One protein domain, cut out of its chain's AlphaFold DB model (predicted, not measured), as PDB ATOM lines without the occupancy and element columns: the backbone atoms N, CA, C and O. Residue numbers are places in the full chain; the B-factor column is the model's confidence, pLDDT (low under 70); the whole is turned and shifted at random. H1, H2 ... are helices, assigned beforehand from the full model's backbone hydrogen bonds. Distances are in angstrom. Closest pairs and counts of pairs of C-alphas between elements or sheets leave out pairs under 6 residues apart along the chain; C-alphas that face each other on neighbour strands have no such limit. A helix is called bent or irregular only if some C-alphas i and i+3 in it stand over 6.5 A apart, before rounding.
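Overview. This is residues 6 to 146 of the 187 residues of an uncharacterized protein of Prevotella ruminicola (UniProt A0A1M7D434). A very long helix, H1, bends once; its second arm, H1b, forms a loose up-and-down bundle with the helical hairpin H3 and H4, each running against the one before it, while residues 6 to 28 of its first arm, H1a, stick out free at one end. The turn of that hairpin lies by the bend of H1, and the short H2 folds back on the far end of H1b. You have 141 printed residues with four named helices, in the order H1, H2, H3, H4, and no named strand; the class is all helix. The whole is extended, with a radius of gyration of the C-alphas of 22.7 A and spans of 83 by 34 by 18 A, and the free arm adds much of the length: without it the body spans 63 by 30 by 19 A.

Along the chain. Find C-alpha 6 at (-31.839, -8.667, -49.752), where H1, residues 6 to 64, begins. By its hydrogen bonds it was assigned as one helix, but it is bent: C-alphas 32 and 35 are 7.2 A apart. Its arm H1a, residues 6 to 32, is 38.3 A long, and H1b, residues 35 to 64, is 43.7 A. Next come H2, residues 68 to 73, and H3, residues 78 to 107, 41.9 A long. H3 is neither bent nor irregular, but only just: C-alphas 104 and 107 are 6.3 A apart. H4, residues 115 to 143, covers 41.3 A, with a kink of 27 degrees near residue 127, and ends at C-alpha 143, (-37.416, 57.537, -10.401).

Arrangement. Begin at H1, the hub. H1a and H1b stand at a steep tilt of 45 degrees. H1b touches H3 with residues 36 to 48 alone, closest at the C-alphas of Ser 40 and Tyr 92, 6.5 A; they run opposite ways at a shallow tilt of 28 degrees. H1b touches H4, closest at the C-alphas of Met 36 and Ala 120, 7.2 A, the same way at 15 degrees. H3 and H4 form a hairpin, closest at the C-alphas of Gly 103 and His 115, 3.9 A, with a shallow tilt of 34 degrees, only just short of steep. H1b and H2 are a hairpin too, with the C-alphas of Ala 62 and Gly 70 closest at 5.3 A. H1a is near H3, while H2 and H4 are apart. Every O i to N i+4 pair is within hydrogen-bond range in H1b, H2, H3 and H4; in H1a, 22 of 23 are.

Size, cuts and confidence. Look to Ser 6 and Gly 66 for the two C-alphas farthest apart, 83.8 A. The printed part has no cut and no long link. The mean pLDDT of the printed part is 70.9; 67 residues are under 70, among them residues 6 to 23, 50 to 63 and 129 to 146.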
ATOM      1  N   SER A   6     -32.775  -8.936 -50.855       60.69
ATOM      2  CA  SER A   6     -31.839  -8.667 -49.752       60.69
ATOM      3  C   SER A   6     -31.085  -7.337 -49.886       60.69
ATOM      4  O   SER A   6     -30.932  -6.615 -48.904       60.69
ATOM      5  N   ASN A   7     -30.673  -6.963 -51.102       60.75
ATOM      6  CA  ASN A   7     -29.992  -5.690 -51.357       60.75
ATOM      7  C   ASN A   7     -30.973  -4.517 -51.347       60.75
ATOM      8  O   ASN A   7     -30.593  -3.418 -50.958       60.75
ATOM      9  N   LYS A   8     -32.241  -4.741 -51.721       57.69
ATOM     10  CA  LYS A   8     -33.294  -3.733 -51.548       57.69
ATOM     11  C   LYS A   8     -33.554  -3.490 -50.062       57.69
ATOM     12  O   LYS A   8     -33.584  -2.333 -49.668       57.69
ATOM     13  N   VAL A   9     -33.666  -4.532 -49.229       61.69
ATOM     14  CA  VAL A   9     -33.858  -4.350 -47.773       61.69
ATOM     15  C   VAL A   9     -32.657  -3.659 -47.129       61.69
ATOM     16  O   VAL A   9     -32.851  -2.794 -46.288       61.69
ATOM     17  N   ALA A  10     -31.429  -3.968 -47.560       60.00
ATOM     18  CA  ALA A  10     -30.225  -3.277 -47.096       60.00
ATOM     19  C   ALA A  10     -30.174  -1.803 -47.539       60.00
ATOM     20  O   ALA A  10     -29.747  -0.951 -46.768       60.00
ATOM     21  N   LEU A  11     -30.656  -1.481 -48.746       54.44
ATOM     22  CA  LEU A  11     -30.770  -0.102 -49.228       54.44
ATOM     23  C   LEU A  11     -31.855   0.672 -48.460       54.44
ATOM     24  O   LEU A  11     -31.607   1.789 -48.029       54.44
ATOM     25  N   TRP A  12     -33.025   0.067 -48.217       51.38
ATOM     26  CA  TRP A  12     -34.096   0.658 -47.401       51.38
ATOM     27  C   TRP A  12     -33.713   0.776 -45.920       51.38
ATOM     28  O   TRP A  12     -34.095   1.746 -45.279       51.38
ATOM     29  N   ALA A  13     -32.920  -0.153 -45.381       56.66
ATOM     30  CA  ALA A  13     -32.372  -0.067 -44.028       56.66
ATOM     31  C   ALA A  13     -31.234   0.963 -43.926       56.66
ATOM     32  O   ALA A  13     -31.113   1.629 -42.905       56.66
ATOM     33  N   GLY A  14     -30.425   1.134 -44.976       51.91
ATOM     34  CA  GLY A  14     -29.388   2.168 -45.052       51.91
ATOM     35  C   GLY A  14     -29.953   3.579 -45.240       51.91
ATOM     36  O   GLY A  14     -29.433   4.522 -44.653       51.91
ATOM     37  N   ILE A  15     -31.048   3.716 -45.997       51.84
ATOM     38  CA  ILE A  15     -31.788   4.977 -46.179       51.84
ATOM     39  C   ILE A  15     -32.659   5.277 -44.943       51.84
ATOM     40  O   ILE A  15     -32.675   6.403 -44.465       51.84
ATOM     41  N   GLY A  16     -33.314   4.273 -44.349       48.91
ATOM     42  CA  GLY A  16     -34.083   4.433 -43.107       48.91
ATOM     43  C   GLY A  16     -33.216   4.595 -41.850       48.91
ATOM     44  O   GLY A  16     -33.660   5.168 -40.857       48.91
ATOM     45  N   GLY A  17     -31.967   4.120 -41.881       49.44
ATOM     46  CA  GLY A  17     -31.003   4.253 -40.787       49.44
ATOM     47  C   GLY A  17     -30.339   5.630 -40.710       49.44
ATOM     48  O   GLY A  17     -30.022   6.086 -39.614       49.44
ATOM     49  N   SER A  18     -30.170   6.326 -41.839       51.94
ATOM     50  CA  SER A  18     -29.624   7.692 -41.865       51.94
ATOM     51  C   SER A  18     -30.657   8.745 -41.447       51.94
ATOM     52  O   SER A  18     -30.310   9.695 -40.745       51.94
ATOM     53  N   GLU A  19     -31.933   8.547 -41.788       50.41
ATOM     54  CA  GLU A  19     -33.046   9.386 -41.316       50.41
ATOM     55  C   GLU A  19     -33.270   9.243 -39.800       50.41
ATOM     56  O   GLU A  19     -33.538  10.230 -39.110       50.41
ATOM     57  N   ALA A  20     -33.067   8.036 -39.256       54.84
ATOM     58  CA  ALA A  20     -33.097   7.789 -37.816       54.84
ATOM     59  C   ALA A  20     -31.914   8.440 -37.069       54.84
ATOM     60  O   ALA A  20     -32.087   8.881 -35.934       54.84
ATOM     61  N   GLY A  21     -30.738   8.541 -37.702       59.59
ATOM     62  CA  GLY A  21     -29.549   9.179 -37.122       59.59
ATOM     63  C   GLY A  21     -29.690  10.697 -36.994       59.59
ATOM     64  O   GLY A  21     -29.537  11.238 -35.901       59.59
ATOM     65  N   ILE A  22     -30.089  11.374 -38.076       62.59
ATOM     66  CA  ILE A  22     -30.286  12.836 -38.075       62.59
ATOM     67  C   ILE A  22     -31.437  13.224 -37.135       62.59
ATOM     68  O   ILE A  22     -31.331  14.187 -36.377       62.59
ATOM     69  N   GLY A  23     -32.533  12.457 -37.138       67.19
ATOM     70  CA  GLY A  23     -33.649  12.681 -36.220       67.19
ATOM     71  C   GLY A  23     -33.246  12.526 -34.752       67.19
ATOM     72  O   GLY A  23     -33.636  13.344 -33.921       67.19
ATOM     73  N   ALA A  24     -32.431  11.520 -34.424       70.06
ATOM     74  CA  ALA A  24     -31.938  11.313 -33.064       70.06
ATOM     75  C   ALA A  24     -30.995  12.439 -32.604       70.06
ATOM     76  O   ALA A  24     -31.122  12.905 -31.472       70.06
ATOM     77  N   GLU A  25     -30.110  12.920 -33.479       67.75
ATOM     78  CA  GLU A  25     -29.207  14.042 -33.189       67.75
ATOM     79  C   GLU A  25     -29.974  15.354 -32.974       67.75
ATOM     80  O   GLU A  25     -29.741  16.056 -31.989       67.75
ATOM     81  N   ILE A  26     -30.961  15.651 -33.826       73.00
ATOM     82  CA  ILE A  26     -31.826  16.831 -33.668       73.00
ATOM     83  C   ILE A  26     -32.602  16.761 -32.348       73.00
ATOM     84  O   ILE A  26     -32.725  17.767 -31.648       73.00
ATOM     85  N   MET A  27     -33.115  15.584 -31.987       76.38
ATOM     86  CA  MET A  27     -33.859  15.400 -30.739       76.38
ATOM     87  C   MET A  27     -32.958  15.509 -29.506       76.38
ATOM     88  O   MET A  27     -33.393  16.063 -28.497       76.38
ATOM     89  N   ALA A  28     -31.706  15.047 -29.585       76.31
ATOM     90  CA  ALA A  28     -30.719  15.228 -28.522       76.31
ATOM     91  C   ALA A  28     -30.399  16.717 -28.307       76.31
ATOM     92  O   ALA A  28     -30.534  17.219 -27.192       76.31
ATOM     93  N   VAL A  29     -30.114  17.454 -29.385       76.50
ATOM     94  CA  VAL A  29     -29.858  18.904 -29.326       76.50
ATOM     95  C   VAL A  29     -31.086  19.666 -28.814       76.50
ATOM     96  O   VAL A  29     -30.968  20.559 -27.977       76.50
ATOM     97  N   ALA A  30     -32.292  19.302 -29.256       77.44
ATOM     98  CA  ALA A  30     -33.527  19.910 -28.760       77.44
ATOM     99  C   ALA A  30     -33.744  19.646 -27.259       77.44
ATOM    100  O   ALA A  30     -34.212  20.531 -26.534       77.44
ATOM    101  N   TYR A  31     -33.387  18.452 -26.777       81.25
ATOM    102  CA  TYR A  31     -33.461  18.108 -25.360       81.25
ATOM    103  C   TYR A  31     -32.456  18.906 -24.523       81.25
ATOM    104  O   TYR A  31     -32.808  19.374 -23.437       81.25
ATOM    105  N   ASP A  32     -31.255  19.143 -25.043       79.69
ATOM    106  CA  ASP A  32     -30.251  19.977 -24.384       79.69
ATOM    107  C   ASP A  32     -30.687  21.454 -24.347       79.69
ATOM    108  O   ASP A  32     -30.589  22.130 -23.318       79.69
ATOM    109  N   LEU A  33     -31.302  21.953 -25.420       84.44
ATOM    110  CA  LEU A  33     -31.778  23.338 -25.501       84.44
ATOM    111  C   LEU A  33     -33.076  23.610 -24.718       84.44
ATOM    112  O   LEU A  33     -33.419  24.778 -24.509       84.44
ATOM    113  N   ARG A  34     -33.794  22.587 -24.230       86.25
ATOM    114  CA  ARG A  34     -35.122  22.737 -23.588       86.25
ATOM    115  C   ARG A  34     -35.152  23.780 -22.469       86.25
ATOM    116  O   ARG A  34     -36.087  24.574 -22.372       86.25
ATOM    117  N   SER A  35     -34.112  23.804 -21.637       82.25
ATOM    118  CA  SER A  35     -34.022  24.707 -20.487       82.25
ATOM    119  C   SER A  35     -33.816  26.155 -20.934       82.25
ATOM    120  O   SER A  35     -34.299  27.081 -20.287       82.25
ATOM    121  N   MET A  36     -33.145  26.356 -22.070       83.50
ATOM    122  CA  MET A  36     -32.931  27.671 -22.673       83.50
ATOM    123  C   MET A  36     -34.200  28.179 -23.359       83.50
ATOM    124  O   MET A  36     -34.542  29.345 -23.195       83.50
ATOM    125  N   ILE A  37     -34.955  27.291 -24.016       84.75
ATOM    126  CA  ILE A  37     -36.282  27.609 -24.568       84.75
ATOM    127  C   ILE A  37     -37.235  28.051 -23.450       84.75
ATOM    128  O   ILE A  37     -37.901  29.079 -23.572       84.75
ATOM    129  N   LEU A  38     -37.269  27.314 -22.333       85.31
ATOM    130  CA  LEU A  38     -38.062  27.692 -21.159       85.31
ATOM    131  C   LEU A  38     -37.640  29.058 -20.606       85.31
ATOM    132  O   LEU A  38     -38.501  29.884 -20.304       85.31
ATOM    133  N   CYS A  39     -36.335  29.325 -20.523       82.62
ATOM    134  CA  CYS A  39     -35.816  30.626 -20.106       82.62
ATOM    135  C   CYS A  39     -36.301  31.760 -21.028       82.62
ATOM    136  O   CYS A  39     -36.810  32.770 -20.542       82.62
ATOM    137  N   SER A  40     -36.239  31.574 -22.353       84.44
ATOM    138  CA  SER A  40     -36.750  32.549 -23.325       84.44
ATOM    139  C   SER A  40     -38.244  32.821 -23.137       84.44
ATOM    140  O   SER A  40     -38.659  33.977 -23.141       84.44
ATOM    141  N   ILE A  41     -39.058  31.782 -22.916       84.38
ATOM    142  CA  ILE A  41     -40.501  31.939 -22.671       84.38
ATOM    143  C   ILE A  41     -40.756  32.764 -21.404       84.38
ATOM    144  O   ILE A  41     -41.591  33.670 -21.422       84.38
ATOM    145  N   VAL A  42     -40.025  32.491 -20.318       84.69
ATOM    146  CA  VAL A  42     -40.151  33.241 -19.058       84.69
ATOM    147  C   VAL A  42     -39.770  34.709 -19.249       84.69
ATOM    148  O   VAL A  42     -40.499  35.584 -18.782       84.69
ATOM    149  N   LEU A  43     -38.680  34.998 -19.964       79.19
ATOM    150  CA  LEU A  43     -38.257  36.374 -20.250       79.19
ATOM    151  C   LEU A  43     -39.302  37.136 -21.068       79.19
ATOM    152  O   LEU A  43     -39.655  38.259 -20.718       79.19
ATOM    153  N   ILE A  44     -39.868  36.503 -22.097       82.50
ATOM    154  CA  ILE A  44     -40.917  37.104 -22.928       82.50
ATOM    155  C   ILE A  44     -42.195  37.352 -22.115       82.50
ATOM    156  O   ILE A  44     -42.812  38.411 -22.239       82.50
ATOM    157  N   ALA A  45     -42.599  36.401 -21.267       79.50
ATOM    158  CA  ALA A  45     -43.757  36.565 -20.390       79.50
ATOM    159  C   ALA A  45     -43.543  37.708 -19.385       79.50
ATOM    160  O   ALA A  45     -44.456  38.491 -19.125       79.50
ATOM    161  N   THR A  46     -42.322  37.827 -18.869       76.94
ATOM    162  CA  THR A  46     -41.908  38.875 -17.934       76.94
ATOM    163  C   THR A  46     -41.918  40.257 -18.597       76.94
ATOM    164  O   THR A  46     -42.471  41.204 -18.038       76.94
ATOM    165  N   ASP A  47     -41.393  40.365 -19.819       74.38
ATOM    166  CA  ASP A  47     -41.448  41.585 -20.632       74.38
ATOM    167  C   ASP A  47     -42.897  41.987 -20.959       74.38
ATOM    168  O   ASP A  47     -43.267  43.154 -20.833       74.38
ATOM    169  N   PHE A  48     -43.756  41.014 -21.287       73.19
ATOM    170  CA  PHE A  48     -45.178  41.264 -21.525       73.19
ATOM    171  C   PHE A  48     -45.907  41.747 -20.263       73.19
ATOM    172  O   PHE A  48     -46.717  42.672 -20.344       73.19
ATOM    173  N   TRP A  49     -45.616  41.152 -19.102       72.25
ATOM    174  CA  TRP A  49     -46.231  41.534 -17.829       72.25
ATOM    175  C   TRP A  49     -45.868  42.967 -17.434       72.25
ATOM    176  O   TRP A  49     -46.751  43.776 -17.134       72.25
ATOM    177  N   TRP A  50     -44.579  43.314 -17.497       66.31
ATOM    178  CA  TRP A  50     -44.127  44.671 -17.189       66.31
ATOM    179  C   TRP A  50     -44.604  45.698 -18.216       66.31
ATOM    180  O   TRP A  50     -45.084  46.759 -17.818       66.31
ATOM    181  N   GLY A  51     -44.575  45.371 -19.511       66.75
ATOM    182  CA  GLY A  51     -45.105  46.248 -20.559       66.75
ATOM    183  C   GLY A  51     -46.620  46.472 -20.453       66.75
ATOM    184  O   GLY A  51     -47.121  47.543 -20.797       66.75
ATOM    185  N   HIS A  52     -47.373  45.491 -19.938       67.00
ATOM    186  CA  HIS A  52     -48.796  45.666 -19.646       67.00
ATOM    187  C   HIS A  52     -49.027  46.624 -18.470       67.00
ATOM    188  O   HIS A  52     -49.851  47.534 -18.582       67.00
ATOM    189  N   SER A  53     -48.275  46.453 -17.378       67.50
ATOM    190  CA  SER A  53     -48.342  47.339 -16.208       67.50
ATOM    191  C   SER A  53     -47.998  48.787 -16.569       67.50
ATOM    192  O   SER A  53     -48.697  49.704 -16.146       67.50
ATOM    193  N   GLU A  54     -46.968  48.995 -17.392       69.81
ATOM    194  CA  GLU A  54     -46.574  50.317 -17.892       69.81
ATOM    195  C   GLU A  54     -47.695  50.972 -18.710       69.81
ATOM    196  O   GLU A  54     -48.055  52.124 -18.472       69.81
ATOM    197  N   SER A  55     -48.249  50.244 -19.687       63.41
ATOM    198  CA  SER A  55     -49.284  50.792 -20.569       63.41
ATOM    199  C   SER A  55     -50.536  51.199 -19.795       63.41
ATOM    200  O   SER A  55     -51.213  52.132 -20.220       63.41
ATOM    201  N   MET A  56     -50.849  50.508 -18.693       64.88
ATOM    202  CA  MET A  56     -51.956  50.878 -17.813       64.88
ATOM    203  C   MET A  56     -51.647  52.176 -17.061       64.88
ATOM    204  O   MET A  56     -52.452  53.101 -17.068       64.88
ATOM    205  N   GLN A  57     -50.449  52.280 -16.488       67.38
ATOM    206  CA  GLN A  57     -50.054  53.418 -15.661       67.38
ATOM    207  C   GLN A  57     -49.912  54.713 -16.480       67.38
ATOM    208  O   GLN A  57     -50.429  55.757 -16.093       67.38
ATOM    209  N   ARG A  58     -49.331  54.635 -17.685       67.12
ATOM    210  CA  ARG A  58     -49.239  55.780 -18.613       67.12
ATOM    211  C   ARG A  58     -50.597  56.222 -19.156       67.12
ATOM    212  O   ARG A  58     -50.801  57.399 -19.449       67.12
ATOM    213  N   TYR A  59     -51.539  55.289 -19.280       65.31
ATOM    214  CA  TYR A  59     -52.920  55.614 -19.622       65.31
ATOM    215  C   TYR A  59     -53.629  56.345 -18.471       65.31
ATOM    216  O   TYR A  59     -54.361  57.304 -18.721       65.31
ATOM    217  N   GLU A  60     -53.384  55.944 -17.221       66.88
ATOM    218  CA  GLU A  60     -53.912  56.619 -16.026       66.88
ATOM    219  C   GLU A  60     -53.338  58.032 -15.847       66.88
ATOM    220  O   GLU A  60     -54.102  58.968 -15.611       66.88
ATOM    221  N   GLU A  61     -52.031  58.222 -16.051       67.19
ATOM    222  CA  GLU A  61     -51.377  59.541 -16.012       67.19
ATOM    223  C   GLU A  61     -51.881  60.472 -17.128       67.19
ATOM    224  O   GLU A  61     -52.205  61.634 -16.874       67.19
ATOM    225  N   ALA A  62     -52.032  59.963 -18.357       63.03
ATOM    226  CA  ALA A  62     -52.596  60.737 -19.467       63.03
ATOM    227  C   ALA A  62     -54.066  61.121 -19.221       63.03
ATOM    228  O   ALA A  62     -54.493  62.219 -19.582       63.03
ATOM    229  N   LYS A  63     -54.836  60.243 -18.564       66.88
ATOM    230  CA  LYS A  63     -56.219  60.517 -18.156       66.88
ATOM    231  C   LYS A  63     -56.291  61.561 -17.038       66.88
ATOM    232  O   LYS A  63     -57.184  62.403 -17.071       66.88
ATOM    233  N   ALA A  64     -55.360  61.528 -16.083       71.19
ATOM    234  CA  ALA A  64     -55.266  62.511 -15.004       71.19
ATOM    235  C   ALA A  64     -54.868  63.908 -15.515       71.19
ATOM    236  O   ALA A  64     -55.419  64.905 -15.057       71.19
ATOM    237  N   ASN A  65     -53.981  63.973 -16.513       73.56
ATOM    238  CA  ASN A  65     -53.547  65.223 -17.145       73.56
ATOM    239  C   ASN A  65     -54.512  65.744 -18.229       73.56
ATOM    240  O   ASN A  65     -54.277  66.809 -18.795       73.56
ATOM    241  N   GLY A  66     -55.600  65.020 -18.525       66.69
ATOM    242  CA  GLY A  66     -56.594  65.417 -19.532       66.69
ATOM    243  C   GLY A  66     -56.073  65.398 -20.973       66.69
ATOM    244  O   GLY A  66     -56.672  66.019 -21.852       66.69
ATOM    245  N   ASP A  67     -54.971  64.692 -21.228       73.12
ATOM    246  CA  ASP A  67     -54.256  64.752 -22.497       73.12
ATOM    247  C   ASP A  67     -54.818  63.717 -23.489       73.12
ATOM    248  O   ASP A  67     -54.594  62.503 -23.385       73.12
ATOM    249  N   ALA A  68     -55.607  64.195 -24.454       63.75
ATOM    250  CA  ALA A  68     -56.321  63.349 -25.412       63.75
ATOM    251  C   ALA A  68     -55.374  62.552 -26.328       63.75
ATOM    252  O   ALA A  68     -55.675  61.409 -26.683       63.75
ATOM    253  N   ILE A  69     -54.211  63.125 -26.662       62.66
ATOM    254  CA  ILE A  69     -53.207  62.500 -27.534       62.66
ATOM    255  C   ILE A  69     -52.494  61.363 -26.787       62.66
ATOM    256  O   ILE A  69     -52.323  60.270 -27.334       62.66
ATOM    257  N   GLY A  70     -52.146  61.579 -25.514       61.22
ATOM    258  CA  GLY A  70     -51.559  60.550 -24.652       61.22
ATOM    259  C   GLY A  70     -52.513  59.374 -24.421       61.22
ATOM    260  O   GLY A  70     -52.125  58.215 -24.581       61.22
ATOM    261  N   MET A  71     -53.792  59.651 -24.147       59.75
ATOM    262  CA  MET A  71     -54.800  58.601 -23.960       59.75
ATOM    263  C   MET A  71     -54.980  57.717 -25.198       59.75
ATOM    264  O   MET A  71     -55.188  56.510 -25.056       59.75
ATOM    265  N   GLU A  72     -54.903  58.280 -26.407       61.00
ATOM    266  CA  GLU A  72     -55.050  57.505 -27.640       61.00
ATOM    267  C   GLU A  72     -53.800  56.668 -27.959       61.00
ATOM    268  O   GLU A  72     -53.916  55.524 -28.413       61.00
ATOM    269  N   GLN A  73     -52.605  57.192 -27.659       63.03
ATOM    270  CA  GLN A  73     -51.345  56.467 -27.845       63.03
ATOM    271  C   GLN A  73     -51.204  55.275 -26.889       63.03
ATOM    272  O   GLN A  73     -50.826  54.187 -27.337       63.03
ATOM    273  N   TYR A  74     -51.563  55.449 -25.613       59.69
ATOM    274  CA  TYR A  74     -51.521  54.383 -24.601       59.69
ATOM    275  C   TYR A  74     -52.779  53.509 -24.580       59.69
ATOM    276  O   TYR A  74     -52.858  52.549 -23.812       59.69
ATOM    277  N   LYS A  75     -53.759  53.782 -25.457       59.81
ATOM    278  CA  LYS A  75     -54.956  52.953 -25.598       59.81
ATOM    279  C   LYS A  75     -54.555  51.528 -25.972       59.81
ATOM    280  O   LYS A  75     -54.047  51.252 -27.064       59.81
ATOM    281  N   TRP A  76     -54.833  50.605 -25.060       51.84
ATOM    282  CA  TRP A  76     -54.434  49.210 -25.177       51.84
ATOM    283  C   TRP A  76     -55.002  48.547 -26.444       51.84
ATOM    284  O   TRP A  76     -56.206  48.313 -26.576       51.84
ATOM    285  N   ARG A  77     -54.118  48.194 -27.389       68.31
ATOM    286  CA  ARG A  77     -54.450  47.413 -28.593       68.31
ATOM    287  C   ARG A  77     -53.756  46.056 -28.521       68.31
ATOM    288  O   ARG A  77     -52.611  45.924 -28.953       68.31
ATOM    289  N   LYS A  78     -54.485  45.031 -28.056       61.41
ATOM    290  CA  LYS A  78     -54.006  43.635 -27.917       61.41
ATOM    291  C   LYS A  78     -53.240  43.128 -29.151       61.41
ATOM    292  O   LYS A  78     -52.174  42.544 -29.018       61.41
ATOM    293  N   SER A  79     -53.722  43.436 -30.360       65.38
ATOM    294  CA  SER A  79     -53.089  43.028 -31.629       65.38
ATOM    295  C   SER A  79     -51.689  43.624 -31.872       65.38
ATOM    296  O   SER A  79     -50.883  43.037 -32.595       65.38
ATOM    297  N   ARG A  80     -51.381  44.797 -31.301       71.19
ATOM    298  CA  ARG A  80     -50.059  45.432 -31.437       71.19
ATOM    299  C   ARG A  80     -49.063  44.830 -30.444       71.19
ATOM    300  O   ARG A  80     -47.933  44.545 -30.823       71.19
ATOM    301  N   ALA A  81     -49.522  44.583 -29.215       69.00
ATOM    302  CA  ALA A  81     -48.727  43.940 -28.174       69.00
ATOM    303  C   ALA A  81     -48.309  42.524 -28.592       69.00
ATOM    304  O   ALA A  81     -47.121  42.229 -28.612       69.00
ATOM    305  N   ILE A  82     -49.261  41.707 -29.058       73.69
ATOM    306  CA  ILE A  82     -48.988  40.334 -29.511       73.69
ATOM    307  C   ILE A  82     -47.955  40.315 -30.644       73.69
ATOM    308  O   ILE A  82     -47.018  39.532 -30.582       73.69
ATOM    309  N   ARG A  83     -48.054  41.212 -31.638       75.38
ATOM    310  CA  ARG A  83     -47.063  41.289 -32.728       75.38
ATOM    311  C   ARG A  83     -45.645  41.563 -32.229       75.38
ATOM    312  O   ARG A  83     -44.708  40.941 -32.718       75.38
ATOM    313  N   ARG A  84     -45.486  42.454 -31.245       76.38
ATOM    314  CA  ARG A  84     -44.182  42.726 -30.623       76.38
ATOM    315  C   ARG A  84     -43.664  41.496 -29.874       76.38
ATOM    316  O   ARG A  84     -42.509  41.132 -30.050       76.38
ATOM    317  N   THR A  85     -44.518  40.840 -29.091       78.94
ATOM    318  CA  THR A  85     -44.163  39.633 -28.329       78.94
ATOM    319  C   THR A  85     -43.786  38.465 -29.245       78.94
ATOM    320  O   THR A  85     -42.799  37.783 -28.991       78.94
ATOM    321  N   THR A  86     -44.514  38.259 -30.347       80.31
ATOM    322  CA  THR A  86     -44.194  37.226 -31.342       80.31
ATOM    323  C   THR A  86     -42.877  37.514 -32.053       80.31
ATOM    324  O   THR A  86     -42.096  36.589 -32.239       80.31
ATOM    325  N   ASN A  87     -42.589  38.772 -32.407       84.38
ATOM    326  CA  ASN A  87     -41.302  39.104 -33.025       84.38
ATOM    327  C   ASN A  87     -40.138  38.793 -32.081       84.38
ATOM    328  O   ASN A  87     -39.201  38.115 -32.478       84.38
ATOM    329  N   LYS A  88     -40.259  39.180 -30.806       79.06
ATOM    330  CA  LYS A  88     -39.267  38.845 -29.777       79.06
ATOM    331  C   LYS A  88     -39.087  37.339 -29.618       79.06
ATOM    332  O   LYS A  88     -37.964  36.858 -29.535       79.06
ATOM    333  N   PHE A  89     -40.183  36.580 -29.615       82.69
ATOM    334  CA  PHE A  89     -40.119  35.121 -29.571       82.69
ATOM    335  C   PHE A  89     -39.316  34.544 -30.742       82.69
ATOM    336  O   PHE A  89     -38.438  33.710 -30.528       82.69
ATOM    337  N   VAL A  90     -39.577  35.015 -31.964       85.50
ATOM    338  CA  VAL A  90     -38.840  34.583 -33.160       85.50
ATOM    339  C   VAL A  90     -37.364  34.975 -33.075       85.50
ATOM    340  O   VAL A  90     -36.507  34.149 -33.385       85.50
ATOM    341  N   ASP A  91     -37.052  36.179 -32.595       84.75
ATOM    342  CA  ASP A  91     -35.671  36.641 -32.418       84.75
ATOM    343  C   ASP A  91     -34.916  35.748 -31.416       84.75
ATOM    344  O   ASP A  91     -33.817  35.273 -31.706       84.75
ATOM    345  N   TYR A  92     -35.534  35.412 -30.280       83.06
ATOM    346  CA  TYR A  92     -34.947  34.508 -29.286       83.06
ATOM    347  C   TYR A  92     -34.726  33.090 -29.807       83.06
ATOM    348  O   TYR A  92     -33.668  32.506 -29.561       83.06
ATOM    349  N   MET A  93     -35.691  32.539 -30.547       85.06
ATOM    350  CA  MET A  93     -35.524  31.230 -31.184       85.06
ATOM    351  C   MET A  93     -34.408  31.263 -32.228       85.06
ATOM    352  O   MET A  93     -33.617  30.327 -32.313       85.06
ATOM    353  N   THR A  94     -34.281  32.367 -32.967       87.06
ATOM    354  CA  THR A  94     -33.209  32.554 -33.949       87.06
ATOM    355  C   THR A  94     -31.841  32.595 -33.272       87.06
ATOM    356  O   THR A  94     -30.948  31.859 -33.685       87.06
ATOM    357  N   TYR A  95     -31.670  33.375 -32.200       85.25
ATOM    358  CA  TYR A  95     -30.406  33.409 -31.454       85.25
ATOM    359  C   TYR A  95     -30.023  32.041 -30.889       85.25
ATOM    360  O   TYR A  95     -28.860  31.644 -30.976       85.25
ATOM    361  N   LEU A  96     -31.000  31.307 -30.354       86.00
ATOM    362  CA  LEU A  96     -30.778  29.981 -29.788       86.00
ATOM    363  C   LEU A  96     -30.341  28.968 -30.855       86.00
ATOM    364  O   LEU A  96     -29.338  28.279 -30.675       86.00
ATOM    365  N   LEU A  97     -31.069  28.900 -31.975       84.88
ATOM    366  CA  LEU A  97     -30.796  27.953 -33.057       84.88
ATOM    367  C   LEU A  97     -29.487  28.274 -33.782       84.88
ATOM    368  O   LEU A  97     -28.698  27.371 -34.046       84.88
ATOM    369  N   VAL A  98     -29.218  29.554 -34.054       87.06
ATOM    370  CA  VAL A  98     -27.956  29.983 -34.673       87.06
ATOM    371  C   VAL A  98     -26.778  29.693 -33.745       87.06
ATOM    372  O   VAL A  98     -25.762  29.170 -34.198       87.06
ATOM    373  N   GLY A  99     -26.904  29.972 -32.444       84.12
ATOM    374  CA  GLY A  99     -25.853  29.679 -31.469       84.12
ATOM    375  C   GLY A  99     -25.578  28.183 -31.303       84.12
ATOM    376  O   GLY A  99     -24.417  27.783 -31.203       84.12
ATOM    377  N   ALA A 100     -26.623  27.353 -31.326       83.19
ATOM    378  CA  ALA A 100     -26.488  25.898 -31.306       83.19
ATOM    379  C   ALA A 100     -25.821  25.377 -32.586       83.19
ATOM    380  O   ALA A 100     -24.883  24.587 -32.514       83.19
ATOM    381  N   TYR A 101     -26.237  25.880 -33.751       83.94
ATOM    382  CA  TYR A 101     -25.666  25.485 -35.038       83.94
ATOM    383  C   TYR A 101     -24.188  25.871 -35.162       83.94
ATOM    384  O   TYR A 101     -23.366  25.047 -35.548       83.94
ATOM    385  N   LEU A 102     -23.817  27.094 -34.763       83.44
ATOM    386  CA  LEU A 102     -22.411  27.507 -34.670       83.44
ATOM    387  C   LEU A 102     -21.633  26.660 -33.655       83.44
ATOM    388  O   LEU A 102     -20.438  26.422 -33.830       83.44
ATOM    389  N   GLY A 103     -22.320  26.188 -32.617       80.50
ATOM    390  CA  GLY A 103     -21.780  25.294 -31.608       80.50
ATOM    391  C   GLY A 103     -21.290  23.971 -32.177       80.50
ATOM    392  O   GLY A 103     -20.125  23.599 -32.020       80.50
ATOM    393  N   ILE A 104     -22.194  23.310 -32.895       80.19
ATOM    394  CA  ILE A 104     -21.948  22.039 -33.581       80.19
ATOM    395  C   ILE A 104     -20.941  22.236 -34.724       80.19
ATOM    396  O   ILE A 104     -20.056  21.413 -34.930       80.19
ATOM    397  N   ALA A 105     -21.034  23.347 -35.460       82.25
ATOM    398  CA  ALA A 105     -20.208  23.578 -36.643       82.25
ATOM    399  C   ALA A 105     -18.765  24.017 -36.336       82.25
ATOM    400  O   ALA A 105     -17.879  23.769 -37.150       82.25
ATOM    401  N   ILE A 106     -18.524  24.708 -35.215       81.50
ATOM    402  CA  ILE A 106     -17.221  25.335 -34.926       81.50
ATOM    403  C   ILE A 106     -16.647  24.847 -33.598       81.50
ATOM    404  O   ILE A 106     -15.545  24.302 -33.570       81.50
ATOM    405  N   THR A 107     -17.358  25.038 -32.484       75.62
ATOM    406  CA  THR A 107     -16.769  24.785 -31.157       75.62
ATOM    407  C   THR A 107     -16.587  23.312 -30.830       75.62
ATOM    408  O   THR A 107     -15.608  22.980 -30.158       75.62
ATOM    409  N   GLU A 108     -17.466  22.439 -31.325       76.44
ATOM    410  CA  GLU A 108     -17.322  20.993 -31.141       76.44
ATOM    411  C   GLU A 108     -16.136  20.422 -31.940       76.44
ATOM    412  O   GLU A 108     -15.296  19.760 -31.327       76.44
ATOM    413  N   PRO A 109     -15.950  20.754 -33.235       76.69
ATOM    414  CA  PRO A 109     -14.754  20.363 -33.986       76.69
ATOM    415  C   PRO A 109     -13.438  20.894 -33.404       76.69
ATOM    416  O   PRO A 109     -12.399  20.254 -33.550       76.69
ATOM    417  N   MET A 110     -13.462  22.058 -32.746       73.31
ATOM    418  CA  MET A 110     -12.275  22.660 -32.119       73.31
ATOM    419  C   MET A 110     -12.015  22.169 -30.684       73.31
ATOM    420  O   MET A 110     -10.983  22.507 -30.106       73.31
ATOM    421  N   GLY A 111     -12.929  21.389 -30.091       71.88
ATOM    422  CA  GLY A 111     -12.802  20.863 -28.725       71.88
ATOM    423  C   GLY A 111     -12.859  21.925 -27.618       71.88
ATOM    424  O   GLY A 111     -12.456  21.658 -26.488       71.88
ATOM    425  N   TRP A 112     -13.330  23.139 -27.924       64.94
ATOM    426  CA  TRP A 112     -13.368  24.266 -26.979       64.94
ATOM    427  C   TRP A 112     -14.618  24.277 -26.090       64.94
ATOM    428  O   TRP A 112     -14.619  24.926 -25.043       64.94
ATOM    429  N   GLY A 113     -15.674  23.559 -26.473       66.56
ATOM    430  CA  GLY A 113     -16.884  23.425 -25.667       66.56
ATOM    431  C   GLY A 113     -18.041  22.776 -26.421       66.56
ATOM    432  O   GLY A 113     -17.996  22.627 -27.638       66.56
ATOM    433  N   TYR A 114     -19.079  22.401 -25.674       75.06
ATOM    434  CA  TYR A 114     -20.317  21.826 -26.207       75.06
ATOM    435  C   TYR A 114     -21.213  22.897 -26.843       75.06
ATOM    436  O   TYR A 114     -21.228  24.046 -26.387       75.06
ATOM    437  N   HIS A 115     -22.032  22.497 -27.820       75.50
ATOM    438  CA  HIS A 115     -23.007  23.361 -28.501       75.50
ATOM    439  C   HIS A 115     -23.970  24.112 -27.558       75.50
ATOM    440  O   HIS A 115     -24.473  25.186 -27.891       75.50
ATOM    441  N   MET A 116     -24.193  23.597 -26.343       75.00
ATOM    442  CA  MET A 116     -24.924  24.298 -25.284       75.00
ATOM    443  C   MET A 116     -24.292  25.645 -24.906       75.00
ATOM    444  O   MET A 116     -25.010  26.622 -24.711       75.00
ATOM    445  N   TYR A 117     -22.966  25.737 -24.774       79.62
ATOM    446  CA  TYR A 117     -22.327  26.965 -24.288       79.62
ATOM    447  C   TYR A 117     -22.378  28.088 -25.322       79.62
ATOM    448  O   TYR A 117     -22.579  29.251 -24.965       79.62
ATOM    449  N   THR A 118     -22.257  27.751 -26.605       80.56
ATOM    450  CA  THR A 118     -22.409  28.718 -27.697       80.56
ATOM    451  C   THR A 118     -23.861  29.147 -27.871       80.56
ATOM    452  O   THR A 118     -24.114  30.338 -28.057       80.56
ATOM    453  N   ALA A 119     -24.818  28.223 -27.725       79.62
ATOM    454  CA  ALA A 119     -26.244  28.541 -27.703       79.62
ATOM    455  C   ALA A 119     -26.599  29.467 -26.529       79.62
ATOM    456  O   ALA A 119     -27.277  30.476 -26.720       79.62
ATOM    457  N   ALA A 120     -26.068  29.186 -25.334       81.56
ATOM    458  CA  ALA A 120     -26.238  30.030 -24.155       81.56
ATOM    459  C   ALA A 120     -25.616  31.420 -24.344       81.56
ATOM    460  O   ALA A 120     -26.213  32.415 -23.941       81.56
ATOM    461  N   GLY A 121     -24.437  31.502 -24.968       82.62
ATOM    462  CA  GLY A 121     -23.779  32.771 -25.276       82.62
ATOM    463  C   GLY A 121     -24.585  33.618 -26.262       82.62
ATOM    464  O   GLY A 121     -24.840  34.792 -25.996       82.62
ATOM    465  N   ALA A 122     -25.042  33.016 -27.364       83.12
ATOM    466  CA  ALA A 122     -25.856  33.695 -28.370       83.12
ATOM    467  C   ALA A 122     -27.200  34.167 -27.796       83.12
ATOM    468  O   ALA A 122     -27.576  35.326 -27.978       83.12
ATOM    469  N   LEU A 123     -27.883  33.304 -27.034       83.31
ATOM    470  CA  LEU A 123     -29.109  33.675 -26.331       83.31
ATOM    471  C   LEU A 123     -28.842  34.785 -25.304       83.31
ATOM    472  O   LEU A 123     -29.601  35.747 -25.226       83.31
ATOM    473  N   GLY A 124     -27.738  34.686 -24.560       81.56
ATOM    474  CA  GLY A 124     -27.327  35.663 -23.559       81.56
ATOM    475  C   GLY A 124     -27.146  37.066 -24.136       81.56
ATOM    476  O   GLY A 124     -27.594  38.030 -23.521       81.56
ATOM    477  N   ILE A 125     -26.576  37.197 -25.337       80.88
ATOM    478  CA  ILE A 125     -26.465  38.493 -26.028       80.88
ATOM    479  C   ILE A 125     -27.857  39.088 -26.292       80.88
ATOM    480  O   ILE A 125     -28.078  40.266 -26.003       80.88
ATOM    481  N   GLY A 126     -28.802  38.273 -26.773       77.94
ATOM    482  CA  GLY A 126     -30.196  38.687 -26.965       77.94
ATOM    483  C   GLY A 126     -30.864  39.118 -25.655       77.94
ATOM    484  O   GLY A 126     -31.458  40.193 -25.579       77.94
ATOM    485  N   CYS A 127     -30.688  38.337 -24.586       76.00
ATOM    486  CA  CYS A 127     -31.245  38.646 -23.268       76.00
ATOM    487  C   CYS A 127     -30.681  39.948 -22.676       76.00
ATOM    488  O   CYS A 127     -31.426  40.728 -22.085       76.00
ATOM    489  N   LEU A 128     -29.378  40.211 -22.829       75.38
ATOM    490  CA  LEU A 128     -28.747  41.430 -22.309       75.38
ATOM    491  C   LEU A 128     -29.283  42.696 -22.987       75.38
ATOM    492  O   LEU A 128     -29.492  43.708 -22.313       75.38
ATOM    493  N   ALA A 129     -29.538  42.638 -24.296       69.88
ATOM    494  CA  ALA A 129     -30.143  43.745 -25.031       69.88
ATOM    495  C   ALA A 129     -31.552  44.074 -24.504       69.88
ATOM    496  O   ALA A 129     -31.892  45.246 -24.321       69.88
ATOM    497  N   GLU A 130     -32.351  43.054 -24.188       68.94
ATOM    498  CA  GLU A 130     -33.691  43.263 -23.636       68.94
ATOM    499  C   GLU A 130     -33.677  43.738 -22.182       68.94
ATOM    500  O   GLU A 130     -34.401  44.675 -21.846       68.94
ATOM    501  N   ILE A 131     -32.815  43.173 -21.330       68.00
ATOM    502  CA  ILE A 131     -32.678  43.610 -19.931       68.00
ATOM    503  C   ILE A 131     -32.289  45.091 -19.866       68.00
ATOM    504  O   ILE A 131     -32.849  45.836 -19.061       68.00
ATOM    505  N   ALA A 132     -31.388  45.552 -20.738       64.25
ATOM    506  CA  ALA A 132     -31.047  46.970 -20.821       64.25
ATOM    507  C   ALA A 132     -32.247  47.844 -21.231       64.25
ATOM    508  O   ALA A 132     -32.429  48.935 -20.689       64.25
ATOM    509  N   SER A 133     -33.101  47.361 -22.140       64.69
ATOM    510  CA  SER A 133     -34.335  48.063 -22.508       64.69
ATOM    511  C   SER A 133     -35.324  48.135 -21.341       64.69
ATOM    512  O   SER A 133     -35.924  49.187 -21.125       64.69
ATOM    513  N   ILE A 134     -35.489  47.050 -20.578       65.19
ATOM    514  CA  ILE A 134     -36.428  46.985 -19.445       65.19
ATOM    515  C   ILE A 134     -35.931  47.845 -18.280       65.19
ATOM    516  O   ILE A 134     -36.713  48.583 -17.690       65.19
ATOM    517  N   LEU A 135     -34.636  47.805 -17.960       62.12
ATOM    518  CA  LEU A 135     -34.066  48.588 -16.861       62.12
ATOM    519  C   LEU A 135     -34.127  50.095 -17.123       62.12
ATOM    520  O   LEU A 135     -34.467  50.853 -16.218       62.12
ATOM    521  N   GLY A 136     -33.861  50.536 -18.357       58.06
ATOM    522  CA  GLY A 136     -34.029  51.946 -18.723       58.06
ATOM    523  C   GLY A 136     -35.471  52.399 -18.602       58.06
ATOM    524  O   GLY A 136     -35.743  53.517 -18.173       58.06
ATOM    525  N   HIS A 137     -36.391  51.483 -18.875       60.72
ATOM    526  CA  HIS A 137     -37.807  51.726 -18.728       60.72
ATOM    527  C   HIS A 137     -38.271  51.749 -17.257       60.72
ATOM    528  O   HIS A 137     -39.010  52.639 -16.841       60.72
ATOM    529  N   TYR A 138     -37.785  50.823 -16.429       60.69
ATOM    530  CA  TYR A 138     -38.077  50.773 -14.996       60.69
ATOM    531  C   TYR A 138     -37.550  52.010 -14.256       60.69
ATOM    532  O   TYR A 138     -38.249  52.571 -13.409       60.69
ATOM    533  N   CYS A 139     -36.347  52.480 -14.602       56.03
ATOM    534  CA  CYS A 139     -35.786  53.712 -14.044       56.03
ATOM    535  C   CYS A 139     -36.629  54.947 -14.394       56.03
ATOM    536  O   CYS A 139     -36.791  55.820 -13.544       56.03
ATOM    537  N   TYR A 140     -37.218  54.996 -15.593       58.22
ATOM    538  CA  TYR A 140     -38.139  56.069 -15.974       58.22
ATOM    539  C   TYR A 140     -39.401  56.075 -15.095       58.22
ATOM    540  O   TYR A 140     -39.756  57.107 -14.533       58.22
ATOM    541  N   LEU A 141     -40.032  54.909 -14.904       55.72
ATOM    542  CA  LEU A 141     -41.285  54.772 -14.144       55.72
ATOM    543  C   LEU A 141     -41.133  54.991 -12.631       55.72
ATOM    544  O   LEU A 141     -42.027  55.542 -11.999       55.72
ATOM    545  N   LYS A 142     -40.035  54.527 -12.019       56.97
ATOM    546  CA  LYS A 142     -39.863  54.578 -10.554       56.97
ATOM    547  C   LYS A 142     -39.114  55.800 -10.039       56.97
ATOM    548  O   LYS A 142     -39.334  56.171  -8.889       56.97
ATOM    549  N   LEU A 143     -38.212  56.382 -10.830       55.47
ATOM    550  CA  LEU A 143     -37.416  57.537 -10.401       55.47
ATOM    551  C   LEU A 143     -37.866  58.857 -11.039       55.47
ATOM    552  O   LEU A 143     -37.437  59.905 -10.566       55.47
ATOM    553  N   GLY A 144     -38.705  58.840 -12.086       48.59
ATOM    554  CA  GLY A 144     -39.126  60.063 -12.786       48.59
ATOM    555  C   GLY A 144     -37.978  60.790 -13.500       48.59
ATOM    556  O   GLY A 144     -38.102  61.959 -13.851       48.59
ATOM    557  N   ILE A 145     -36.842  60.112 -13.694       53.72
ATOM    558  CA  ILE A 145     -35.675  60.640 -14.399       53.72
ATOM    559  C   ILE A 145     -35.748  60.147 -15.844       53.72
ATOM    560  O   ILE A 145     -35.869  58.944 -16.087       53.72
ATOM    561  N   GLU A 146     -35.628  61.059 -16.811       51.19
ATOM    562  CA  GLU A 146     -35.400  60.727 -18.222       51.19
ATOM    563  C   GLU A 146     -34.014  60.095 -18.397       51.19
ATOM    564  O   GLU A 146     -33.049  60.729 -18.826       51.19
TER     565      GLU A 146